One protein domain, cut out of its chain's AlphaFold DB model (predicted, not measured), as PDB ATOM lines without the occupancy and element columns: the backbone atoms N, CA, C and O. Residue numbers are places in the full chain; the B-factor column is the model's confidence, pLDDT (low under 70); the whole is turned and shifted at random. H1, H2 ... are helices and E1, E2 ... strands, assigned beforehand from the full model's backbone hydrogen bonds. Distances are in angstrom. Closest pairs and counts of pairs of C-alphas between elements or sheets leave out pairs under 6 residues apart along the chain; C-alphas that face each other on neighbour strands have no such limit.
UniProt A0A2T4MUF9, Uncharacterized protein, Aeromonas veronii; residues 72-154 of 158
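This is residues 72 to 154 of the 158 residues of an uncharacterized protein of Aeromonas veronii (UniProt A0A2T4MUF9). A twisted four-stranded sheet includes the long hairpin E2 and E3; H2 crosses over one face, H1 sits beside the strands near the end of E4, and H3 lies at the edge strand E2. The printed part has 83 residues, with three named helices and four named strands in the order E1 H1 H2 H3 E2 E3 E4. The mixed sheet runs E1 E4 E3 E2, and the class is mixed, helices and strands. The whole is compact, with a radius of gyration of the C-alphas of 12.8 A, and elongated, spanning 40 by 25 by 19 A.

E1, residues 72 to 74, is parallel to E4, residues 149 to 153, at 20 degrees; N 73 and O 150, 2.8 A apart, are within hydrogen-bond range. H1, residues 76 to 85, is on the sheet, over none of its strands, at a height over the sheet of 5.2 A; its closest C-alphas to E4 are those of Ala 78 and Leu 153, 5.0 A. H2, residues 89 to 97, is on the same face, giving two layers, helices on one face of a sheet. It lies over E3, residues 136 to 143, at a height over the sheet of 9.1 A, only just across the strands at 60.4 degrees to E3 on the local plane. H3, residues 106 to 118, only grazes the sheet with residues 108 to 116; its closest C-alphas to E2, residues 123 to 130, are those of Asn 112 and Ile 123, 4.9 A. E2, E3 and E4 form a meander, each strand the antiparallel neighbour of the one before, with N 127 and O 139 at 2.9 A and N 151 and O 142 at 2.8 A. Every O i to N i+4 pair is within hydrogen-bond range in H1 and H3, and 4 of 5 in H2.

E1 begins at C-alpha 72, (161.975, 137.496, 139.238). From first to last C-alpha, H1 measures 14.3 A, H2 12.2 A, H3 18.5 A, E2 22.9 A and E3 22.6 A. E4 ends at C-alpha 153, (153.903, 134.052, 132.957).

The two C-alphas farthest apart, those of Ser 118 and Asn 133, are 40.9 A apart. The printed part has no cut and no long link, and no printed residue is under 70 in pLDDT.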
ATOM      1  N   VAL A  72     162.669 138.384 140.168       94.44
ATOM      2  CA  VAL A  72     161.975 137.496 139.238       94.44
ATOM      3  C   VAL A  72     160.802 136.857 139.965       94.44
ATOM      4  O   VAL A  72     160.992 136.197 140.986       94.44
ATOM      5  N   ALA A  73     159.604 137.059 139.432       96.00
ATOM      6  CA  ALA A  73     158.403 136.330 139.795       96.00
ATOM      7  C   ALA A  73     158.068 135.335 138.679       96.00
ATOM      8  O   ALA A  73     158.255 135.626 137.498       96.00
ATOM      9  N   ILE A  74     157.578 134.158 139.052       97.75
ATOM     10  CA  ILE A  74     157.072 133.154 138.116       97.75
ATOM     11  C   ILE A  74     155.666 132.817 138.588       97.75
ATOM     12  O   ILE A  74     155.474 132.493 139.763       97.75
ATOM     13  N   THR A  75     154.681 132.960 137.710       98.19
ATOM     14  CA  THR A  75     153.297 132.602 138.030       98.19
ATOM     15  C   THR A  75     153.158 131.084 138.210       98.19
ATOM     16  O   THR A  75     153.975 130.322 137.680       98.19
ATOM     17  N   PRO A  76     152.145 130.602 138.955       98.00
ATOM     18  CA  PRO A  76     151.936 129.169 139.135       98.00
ATOM     19  C   PRO A  76     151.799 128.404 137.811       98.00
ATOM     20  O   PRO A  76     152.448 127.372 137.653       98.00
ATOM     21  N   GLY A  77     151.038 128.931 136.843       97.88
ATOM     22  CA  GLY A  77     150.857 128.289 135.543       97.88
ATOM     23  C   GLY A  77     152.160 128.205 134.754       97.88
ATOM     24  O   GLY A  77     152.485 127.148 134.212       97.88
ATOM     25  N   ALA A  78     152.963 129.273 134.755       98.12
ATOM     26  CA  ALA A  78     154.277 129.248 134.121       98.12
ATOM     27  C   ALA A  78     155.233 128.269 134.809       98.12
ATOM     28  O   ALA A  78     155.919 127.522 134.118       98.12
ATOM     29  N   ALA A  79     155.265 128.219 136.144       98.19
ATOM     30  CA  ALA A  79     156.116 127.279 136.873       98.19
ATOM     31  C   ALA A  79     155.768 125.821 136.525       98.19
ATOM     32  O   ALA A  79     156.651 125.052 136.141       98.19
ATOM     33  N   GLU A  80     154.480 125.464 136.567       98.06
ATOM     34  CA  GLU A  80     153.996 124.130 136.196       98.06
ATOM     35  C   GLU A  80     154.321 123.786 134.735       98.06
ATOM     36  O   GLU A  80     154.817 122.695 134.435       98.06
ATOM     37  N   PHE A  81     154.085 124.727 133.817       97.69
ATOM     38  CA  PHE A  81     154.371 124.552 132.397       97.69
ATOM     39  C   PHE A  81     155.868 124.354 132.127       97.69
ATOM     40  O   PHE A  81     156.255 123.484 131.341       97.69
ATOM     41  N   MET A  82     156.724 125.143 132.775       97.50
ATOM     42  CA  MET A  82     158.174 125.066 132.619       97.50
ATOM     43  C   MET A  82     158.735 123.751 133.153       97.50
ATOM     44  O   MET A  82     159.503 123.095 132.444       97.50
ATOM     45  N   ASP A  83     158.296 123.326 134.339       97.38
ATOM     46  CA  ASP A  83     158.711 122.062 134.949       97.38
ATOM     47  C   ASP A  83     158.309 120.864 134.080       97.38
ATOM     48  O   ASP A  83     159.133 119.988 133.795       97.38
ATOM     49  N   ALA A  84     157.072 120.849 133.571       96.50
ATOM     50  CA  ALA A  84     156.574 119.780 132.704       96.50
ATOM     51  C   ALA A  84     157.352 119.655 131.379       96.50
ATOM     52  O   ALA A  84     157.425 118.570 130.791       96.50
ATOM     53  N   ASN A  85     157.946 120.758 130.912       96.06
ATOM     54  CA  ASN A  85     158.645 120.840 129.631       96.06
ATOM     55  C   ASN A  85     160.172 120.967 129.759       96.06
ATOM     56  O   ASN A  85     160.857 121.065 128.741       96.06
ATOM     57  N   GLY A  86     160.717 120.907 130.979       95.88
ATOM     58  CA  GLY A  86     162.158 120.980 131.235       95.88
ATOM     59  C   GLY A  86     162.786 122.329 130.873       95.88
ATOM     60  O   GLY A  86     163.960 122.373 130.507       95.88
ATOM     61  N   ILE A  87     162.010 123.410 130.942       96.81
ATOM     62  CA  ILE A  87     162.456 124.771 130.630       96.81
ATOM     63  C   ILE A  87     163.009 125.393 131.906       96.81
ATOM     64  O   ILE A  87     162.322 125.438 132.924       96.81
ATOM     65  N   LYS A  88     164.233 125.916 131.867       96.62
ATOM     66  CA  LYS A  88     164.802 126.618 133.021       96.62
ATOM     67  C   LYS A  88     164.503 128.115 132.920       96.62
ATOM     68  O   LYS A  88     164.731 128.692 131.858       96.62
ATOM     69  N   PRO A  89     164.096 128.782 134.015       95.56
ATOM     70  CA  PRO A  89     163.928 130.239 134.044       95.56
ATOM     71  C   PRO A  89     165.152 131.005 133.557       95.56
ATOM     72  O   PRO A  89     165.017 131.916 132.745       95.56
ATOM     73  N   ASN A  90     166.346 130.583 133.973       94.94
ATOM     74  CA  ASN A  90     167.586 131.241 133.571       94.94
ATOM     75  C   ASN A  90     167.809 131.208 132.054       94.94
ATOM     76  O   ASN A  90     168.268 132.202 131.514       94.94
ATOM     77  N   ASP A  91     167.396 130.146 131.352       95.19
ATOM     78  CA  ASP A  91     167.558 130.073 129.893       95.19
ATOM     79  C   ASP A  91     166.738 131.170 129.182       95.19
ATOM     80  O   ASP A  91     167.150 131.689 128.147       95.19
ATOM     81  N   LEU A  92     165.583 131.556 129.737       95.62
ATOM     82  CA  LEU A  92     164.745 132.633 129.196       95.62
ATOM     83  C   LEU A  92     165.220 134.024 129.643       95.62
ATOM     84  O   LEU A  92     165.133 134.989 128.882       95.62
ATOM     85  N   LEU A  93     165.720 134.131 130.877       93.94
ATOM     86  CA  LEU A  93     166.259 135.376 131.422       93.94
ATOM     87  C   LEU A  93     167.574 135.767 130.743       93.94
ATOM     88  O   LEU A  93     167.759 136.942 130.443       93.94
ATOM     89  N   ASP A  94     168.450 134.806 130.442       93.06
ATOM     90  CA  ASP A  94     169.709 135.045 129.728       93.06
ATOM     91  C   ASP A  94     169.445 135.584 128.317       93.06
ATOM     92  O   ASP A  94     170.102 136.529 127.868       93.06
ATOM     93  N   ARG A  95     168.421 135.048 127.639       94.00
ATOM     94  CA  ARG A  95     167.942 135.575 126.353       94.00
ATOM     95  C   ARG A  95     167.480 137.022 126.491       94.00
ATOM     96  O   ARG A  95     168.018 137.887 125.798       94.00
ATOM     97  N   LEU A  96     166.601 137.306 127.452       92.25
ATOM     98  CA  LEU A  96     166.108 138.663 127.696       92.25
ATOM     99  C   LEU A  96     167.259 139.634 127.995       92.25
ATOM    100  O   LEU A  96     167.315 140.729 127.439       92.25
ATOM    101  N   TYR A  97     168.209 139.221 128.836       88.38
ATOM    102  CA  TYR A  97     169.371 140.024 129.205       88.38
ATOM    103  C   TYR A  97     170.255 140.345 127.994       88.38
ATOM    104  O   TYR A  97     170.772 141.456 127.884       88.38
ATOM    105  N   SER A  98     170.368 139.409 127.047       87.12
ATOM    106  CA  SER A  98     171.082 139.599 125.778       87.12
ATOM    107  C   SER A  98     170.342 140.471 124.750       87.12
ATOM    108  O   SER A  98     170.887 140.750 123.684       87.12
ATOM    109  N   GLY A  99     169.123 140.929 125.064       87.06
ATOM    110  CA  GLY A  99     168.277 141.705 124.156       87.06
ATOM    111  C   GLY A  99     167.444 140.853 123.192       87.06
ATOM    112  O   GLY A  99     166.797 141.402 122.302       87.06
ATOM    113  N   ASP A 100     167.430 139.526 123.359       92.44
ATOM    114  CA  ASP A 100     166.499 138.641 122.660       92.44
ATOM    115  C   ASP A 100     165.133 138.707 123.354       92.44
ATOM    116  O   ASP A 100     164.964 138.225 124.468       92.44
ATOM    117  N   ILE A 101     164.157 139.320 122.683       93.69
ATOM    118  CA  ILE A 101     162.766 139.446 123.152       93.69
ATOM    119  C   ILE A 101     161.832 138.406 122.511       93.69
ATOM    120  O   ILE A 101     160.609 138.479 122.645       93.69
ATOM    121  N   GLY A 102     162.400 137.419 121.819       94.62
ATOM    122  CA  GLY A 102     161.676 136.350 121.153       94.62
ATOM    123  C   GLY A 102     160.831 136.832 119.971       94.62
ATOM    124  O   GLY A 102     161.280 137.621 119.139       94.62
ATOM    125  N   THR A 103     159.610 136.314 119.866       95.38
ATOM    126  CA  THR A 103     158.717 136.528 118.724       95.38
ATOM    127  C   THR A 103     157.569 137.453 119.104       95.38
ATOM    128  O   THR A 103     156.515 137.002 119.550       95.38
ATOM    129  N   VAL A 104     157.758 138.750 118.875       94.69
ATOM    130  CA  VAL A 104     156.727 139.780 119.067       94.69
ATOM    131  C   VAL A 104     156.338 140.441 117.742       94.69
ATOM    132  O   VAL A 104     157.094 140.404 116.762       94.69
ATOM    133  N   CYS A 105     155.146 141.043 117.695       89.25
ATOM    134  CA  CYS A 105     154.698 141.775 116.511       89.25
ATOM    135  C   CYS A 105     155.549 143.038 116.272       89.25
ATOM    136  O   CYS A 105     156.270 143.487 117.162       89.25
ATOM    137  N   ASP A 106     155.473 143.625 115.070       82.12
ATOM    138  CA  ASP A 106     156.252 144.825 114.714       82.12
ATOM    139  C   ASP A 106     156.020 145.984 115.695       82.12
ATOM    140  O   ASP A 106     156.966 146.661 116.094       82.12
ATOM    141  N   TYR A 107     154.774 146.178 116.133       80.69
ATOM    142  CA  TYR A 107     154.433 147.214 117.102       80.69
ATOM    143  C   TYR A 107     155.126 146.987 118.452       80.69
ATOM    144  O   TYR A 107     155.830 147.874 118.933       80.69
ATOM    145  N   ASP A 108     154.986 145.797 119.040       88.38
ATOM    146  CA  ASP A 108     155.598 145.464 120.332       88.38
ATOM    147  C   ASP A 108     157.128 145.478 120.260       88.38
ATOM    148  O   ASP A 108     157.787 145.918 121.198       88.38
ATOM    149  N   GLN A 109     157.706 145.067 119.129       86.81
ATOM    150  CA  GLN A 109     159.143 145.161 118.877       86.81
ATOM    151  C   GLN A 109     159.636 146.609 118.999       86.81
ATOM    152  O   GLN A 109     160.635 146.876 119.671       86.81
ATOM    153  N   ILE A 110     158.929 147.544 118.358       80.19
ATOM    154  CA  ILE A 110     159.255 148.969 118.423       80.19
ATOM    155  C   ILE A 110     159.048 149.481 119.849       80.19
ATOM    156  O   ILE A 110     159.939 150.139 120.381       80.19
ATOM    157  N   GLN A 111     157.921 149.160 120.491       82.00
ATOM    158  CA  GLN A 111     157.648 149.597 121.863       82.00
ATOM    159  C   GLN A 111     158.722 149.110 122.836       82.00
ATOM    160  O   GLN A 111     159.281 149.923 123.559       82.00
ATOM    161  N   ASN A 112     159.098 147.831 122.788       89.56
ATOM    162  CA  ASN A 112     160.172 147.276 123.610       89.56
ATOM    163  C   ASN A 112     161.487 148.033 123.426       89.56
ATOM    164  O   ASN A 112     162.129 148.406 124.407       89.56
ATOM    165  N   TYR A 113     161.883 148.277 122.174       83.56
ATOM    166  CA  TYR A 113     163.110 149.004 121.861       83.56
ATOM    167  C   TYR A 113     163.112 150.402 122.488       83.56
ATOM    168  O   TYR A 113     164.109 150.831 123.073       83.56
ATOM    169  N   LEU A 114     161.982 151.102 122.401       78.31
ATOM    170  CA  LEU A 114     161.825 152.425 122.989       78.31
ATOM    171  C   LEU A 114     161.848 152.359 124.515       78.31
ATOM    172  O   LEU A 114     162.677 153.051 125.098       78.31
ATOM    173  N   SER A 115     161.055 151.471 125.127       82.69
ATOM    174  CA  SER A 115     161.005 151.229 126.576       82.69
ATOM    175  C   SER A 115     162.389 150.979 127.176       82.69
ATOM    176  O   SER A 115     162.710 151.492 128.248       82.69
ATOM    177  N   ILE A 116     163.244 150.215 126.485       81.88
ATOM    178  CA  ILE A 116     164.621 149.944 126.928       81.88
ATOM    179  C   ILE A 116     165.466 151.227 126.928       81.88
ATOM    180  O   ILE A 116     166.252 151.469 127.848       81.88
ATOM    181  N   LEU A 117     165.328 152.069 125.901       79.75
ATOM    182  CA  LEU A 117     166.106 153.302 125.784       79.75
ATOM    183  C   LEU A 117     165.645 154.381 126.771       79.75
ATOM    184  O   LEU A 117     166.489 155.075 127.356       79.75
ATOM    185  N   SER A 118     164.335 154.534 126.937       75.25
ATOM    186  CA  SER A 118     163.687 155.561 127.757       75.25
ATOM    187  C   SER A 118     163.602 155.198 129.235       75.25
ATOM    188  O   SER A 118     163.701 156.099 130.068       75.25
ATOM    189  N   ASN A 119     163.514 153.902 129.556       76.81
ATOM    190  CA  ASN A 119     163.311 153.376 130.902       76.81
ATOM    191  C   ASN A 119     161.982 153.846 131.536       76.81
ATOM    192  O   ASN A 119     161.973 154.228 132.705       76.81
ATOM    193  N   ASP A 120     160.898 153.872 130.751       73.25
ATOM    194  CA  ASP A 120     159.603 154.476 131.128       73.25
ATOM    195  C   ASP A 120     158.367 153.585 130.896       73.25
ATOM    196  O   ASP A 120     157.240 154.005 131.159       73.25
ATOM    197  N   ALA A 121     158.551 152.381 130.355       81.19
ATOM    198  CA  ALA A 121     157.454 151.496 129.992       81.19
ATOM    199  C   ALA A 121     157.868 150.025 130.063       81.19
ATOM    200  O   ALA A 121     159.051 149.683 130.125       81.19
ATOM    201  N   ARG A 122     156.868 149.136 130.048       89.12
ATOM    202  CA  ARG A 122     157.097 147.688 130.072       89.12
ATOM    203  C   ARG A 122     157.822 147.205 128.813       89.12
ATOM    204  O   ARG A 122     157.655 147.759 127.724       89.12
ATOM    205  N   ILE A 123     158.543 146.106 128.971       92.44
ATOM    206  CA  ILE A 123     159.064 145.251 127.908       92.44
ATOM    207  C   ILE A 123     158.267 143.947 127.935       92.44
ATOM    208  O   ILE A 123     158.050 143.384 129.010       92.44
ATOM    209  N   LEU A 124     157.854 143.462 126.767       95.56
ATOM    210  CA  LEU A 124     157.232 142.155 126.564       95.56
ATOM    211  C   LEU A 124     158.161 141.271 125.729       95.56
ATOM    212  O   LEU A 124     158.386 141.559 124.560       95.56
ATOM    213  N   ALA A 125     158.652 140.171 126.286       96.44
ATOM    214  CA  ALA A 125     159.301 139.116 125.517       96.44
ATOM    215  C   ALA A 125     158.380 137.899 125.395       96.44
ATOM    216  O   ALA A 125     157.691 137.539 126.350       96.44
ATOM    217  N   VAL A 126     158.368 137.261 124.225       97.81
ATOM    218  CA  VAL A 126     157.491 136.119 123.930       97.81
ATOM    219  C   VAL A 126     158.320 134.979 123.367       97.81
ATOM    220  O   VAL A 126     158.843 135.067 122.257       97.81
ATOM    221  N   TYR A 127     158.423 133.879 124.104       97.88
ATOM    222  CA  TYR A 127     159.205 132.724 123.682       97.88
ATOM    223  C   TYR A 127     158.293 131.563 123.277       97.88
ATOM    224  O   TYR A 127     157.631 130.979 124.138       97.88
ATOM    225  N   PRO A 128     158.264 131.194 121.985       97.00
ATOM    226  CA  PRO A 128     157.534 130.020 121.538       97.00
ATOM    227  C   PRO A 128     158.271 128.745 121.958       97.00
ATOM    228  O   PRO A 128     159.449 128.551 121.647       97.00
ATOM    229  N   ILE A 129     157.558 127.852 122.632       96.31
ATOM    230  CA  ILE A 129     158.040 126.558 123.099       96.31
ATOM    231  C   ILE A 129     157.377 125.470 122.266       96.31
ATOM    232  O   ILE A 129     156.163 125.271 122.312       96.31
ATOM    233  N   LYS A 130     158.190 124.729 121.513       95.94
ATOM    234  CA  LYS A 130     157.715 123.566 120.767       95.94
ATOM    235  C   LYS A 130     157.553 122.371 121.706       95.94
ATOM    236  O   LYS A 130     158.530 121.874 122.262       95.94
ATOM    237  N   LEU A 131     156.325 121.884 121.828       94.50
ATOM    238  CA  LEU A 131     155.971 120.745 122.665       94.50
ATOM    239  C   LEU A 131     156.187 119.404 121.941       94.50
ATOM    240  O   LEU A 131     156.290 119.327 120.713       94.50
ATOM    241  N   LYS A 132     156.218 118.307 122.712       92.25
ATOM    242  CA  LYS A 132     156.433 116.935 122.197       92.25
ATOM    243  C   LYS A 132     155.368 116.483 121.192       92.25
ATOM    244  O   LYS A 132     155.652 115.668 120.320       92.25
ATOM    245  N   ASN A 133     154.154 117.008 121.305       93.38
ATOM    246  CA  ASN A 133     153.029 116.764 120.398       93.38
ATOM    247  C   ASN A 133     153.060 117.658 119.134       93.38
ATOM    248  O   ASN A 133     152.089 117.668 118.385       93.38
ATOM    249  N   ASN A 134     154.154 118.394 118.889       93.06
ATOM    250  CA  ASN A 134     154.317 119.382 117.816       93.06
ATOM    251  C   ASN A 134     153.398 120.613 117.894       93.06
ATOM    252  O   ASN A 134     153.345 121.368 116.921       93.06
ATOM    253  N   THR A 135     152.719 120.864 119.016       95.75
ATOM    254  CA  THR A 135     152.081 122.168 119.242       95.75
ATOM    255  C   THR A 135     153.106 123.183 119.745       95.75
ATOM    256  O   THR A 135     154.219 122.825 120.146       95.75
ATOM    257  N   VAL A 136     152.757 124.465 119.663       96.25
ATOM    258  CA  VAL A 136     153.574 125.568 120.173       96.25
ATOM    259  C   VAL A 136     152.766 126.284 121.235       96.25
ATOM    260  O   VAL A 136     151.646 126.700 120.959       96.25
ATOM    261  N   GLU A 137     153.355 126.429 122.414       97.00
ATOM    262  CA  GLU A 137     152.830 127.269 123.487       97.00
ATOM    263  C   GLU A 137     153.790 128.425 123.720       97.00
ATOM    264  O   GLU A 137     155.004 128.270 123.579       97.00
ATOM    265  N   ASN A 138     153.257 129.591 124.057       97.44
ATOM    266  CA  ASN A 138     154.081 130.759 124.328       97.44
ATOM    267  C   ASN A 138     154.286 130.902 125.827       97.44
ATOM    268  O   ASN A 138     153.328 130.828 126.586       97.44
ATOM    269  N   ILE A 139     155.518 131.195 126.228       97.81
ATOM    270  CA  ILE A 139     155.805 131.726 127.555       97.81
ATOM    271  C   ILE A 139     156.182 133.195 127.421       97.81
ATOM    272  O   ILE A 139     156.937 133.575 126.519       97.81
ATOM    273  N   TRP A 140     155.599 134.039 128.262       98.00
ATOM    274  CA  TRP A 140     155.827 135.476 128.236       98.00
ATOM    275  C   TRP A 140     156.785 135.872 129.353       98.00
ATOM    276  O   TRP A 140     156.823 135.253 130.417       98.00
ATOM    277  N   ILE A 141     157.547 136.934 129.109       97.19
ATOM    278  CA  ILE A 141     158.222 137.687 130.158       97.19
ATOM    279  C   ILE A 141     157.804 139.147 130.054       97.19
ATOM    280  O   ILE A 141     157.981 139.772 129.009       97.19
ATOM    281  N   ILE A 142     157.292 139.697 131.152       95.38
ATOM    282  CA  ILE A 142     157.105 141.139 131.317       95.38
ATOM    283  C   ILE A 142     158.228 141.675 132.189       95.38
ATOM    284  O   ILE A 142     158.490 141.139 133.262       95.38
ATOM    285  N   HIS A 143     158.870 142.748 131.745       93.00
ATOM    286  CA  HIS A 143     159.915 143.421 132.503       93.00
ATOM    287  C   HIS A 143     159.648 144.922 132.578       93.00
ATOM    288  O   HIS A 143     159.346 145.544 131.561       93.00
ATOM    289  N   TYR A 144     159.799 145.512 133.761       89.12
ATOM    290  CA  TYR A 144     159.700 146.958 133.966       89.12
ATOM    291  C   TYR A 144     161.096 147.542 134.232       89.12
ATOM    292  O   TYR A 144     161.654 147.318 135.303       89.12
ATOM    293  N   PRO A 145     161.685 148.314 133.303       79.94
ATOM    294  CA  PRO A 145     163.026 148.878 133.485       79.94
ATOM    295  C   PRO A 145     163.134 149.861 134.670       79.94
ATOM    296  O   PRO A 145     164.176 149.977 135.316       79.94
ATOM    297  N   GLU A 146     162.045 150.568 134.984       78.31
ATOM    298  CA  GLU A 146     161.951 151.560 136.069       78.31
ATOM    299  C   GLU A 146     161.914 150.951 137.478       78.31
ATOM    300  O   GLU A 146     162.490 151.501 138.420       78.31
ATOM    301  N   ALA A 147     161.284 149.787 137.607       74.62
ATOM    302  CA  ALA A 147     161.172 149.001 138.821       74.62
ATOM    303  C   ALA A 147     161.484 147.564 138.395       74.62
ATOM    304  O   ALA A 147     160.562 146.920 137.918       74.62
ATOM    305  N   PRO A 148     162.754 147.100 138.473       72.06
ATOM    306  CA  PRO A 148     163.321 145.932 137.761       72.06
ATOM    307  C   PRO A 148     162.775 144.568 138.226       72.06
ATOM    308  O   PRO A 148     163.515 143.643 138.584       72.06
ATOM    309  N   GLU A 149     161.458 144.475 138.216       86.06
ATOM    310  CA  GLU A 149     160.591 143.340 138.419       86.06
ATOM    311  C   GLU A 149     160.395 142.680 137.062       86.06
ATOM    312  O   GLU A 149     160.086 143.320 136.052       86.06
ATOM    313  N   THR A 150     160.655 141.384 137.036       93.81
ATOM    314  CA  THR A 150     160.536 140.546 135.855       93.81
ATOM    315  C   THR A 150     159.571 139.436 136.191       93.81
ATOM    316  O   THR A 150     159.804 138.692 137.140       93.81
ATOM    317  N   THR A 151     158.500 139.315 135.427       96.62
ATOM    318  CA  THR A 151     157.491 138.282 135.641       96.62
ATOM    319  C   THR A 151     157.503 137.336 134.460       96.62
ATOM    320  O   THR A 151     157.310 137.773 133.328       96.62
ATOM    321  N   ILE A 152     157.725 136.052 134.727       98.12
ATOM    322  CA  ILE A 152     157.527 134.965 133.771       98.12
ATOM    323  C   ILE A 152     156.109 134.432 133.976       98.12
ATOM    324  O   ILE A 152     155.738 134.103 135.104       98.12
ATOM    325  N   LEU A 153     155.325 134.382 132.904       98.25
ATOM    326  CA  LEU A 153     153.903 134.052 132.957       98.25
ATOM    327  C   LEU A 153     153.411 133.373 131.677       98.25
ATOM    328  O   LEU A 153     154.009 133.535 130.608       98.25
ATOM    329  N   MET A 154     152.308 132.635 131.783       98.06
ATOM    330  CA  MET A 154     151.543 132.190 130.623       98.06
ATOM    331  C   MET A 154     150.691 133.349 130.068       98.06
ATOM    332  O   MET A 154     150.344 134.268 130.815       98.06
TER     333      MET A 154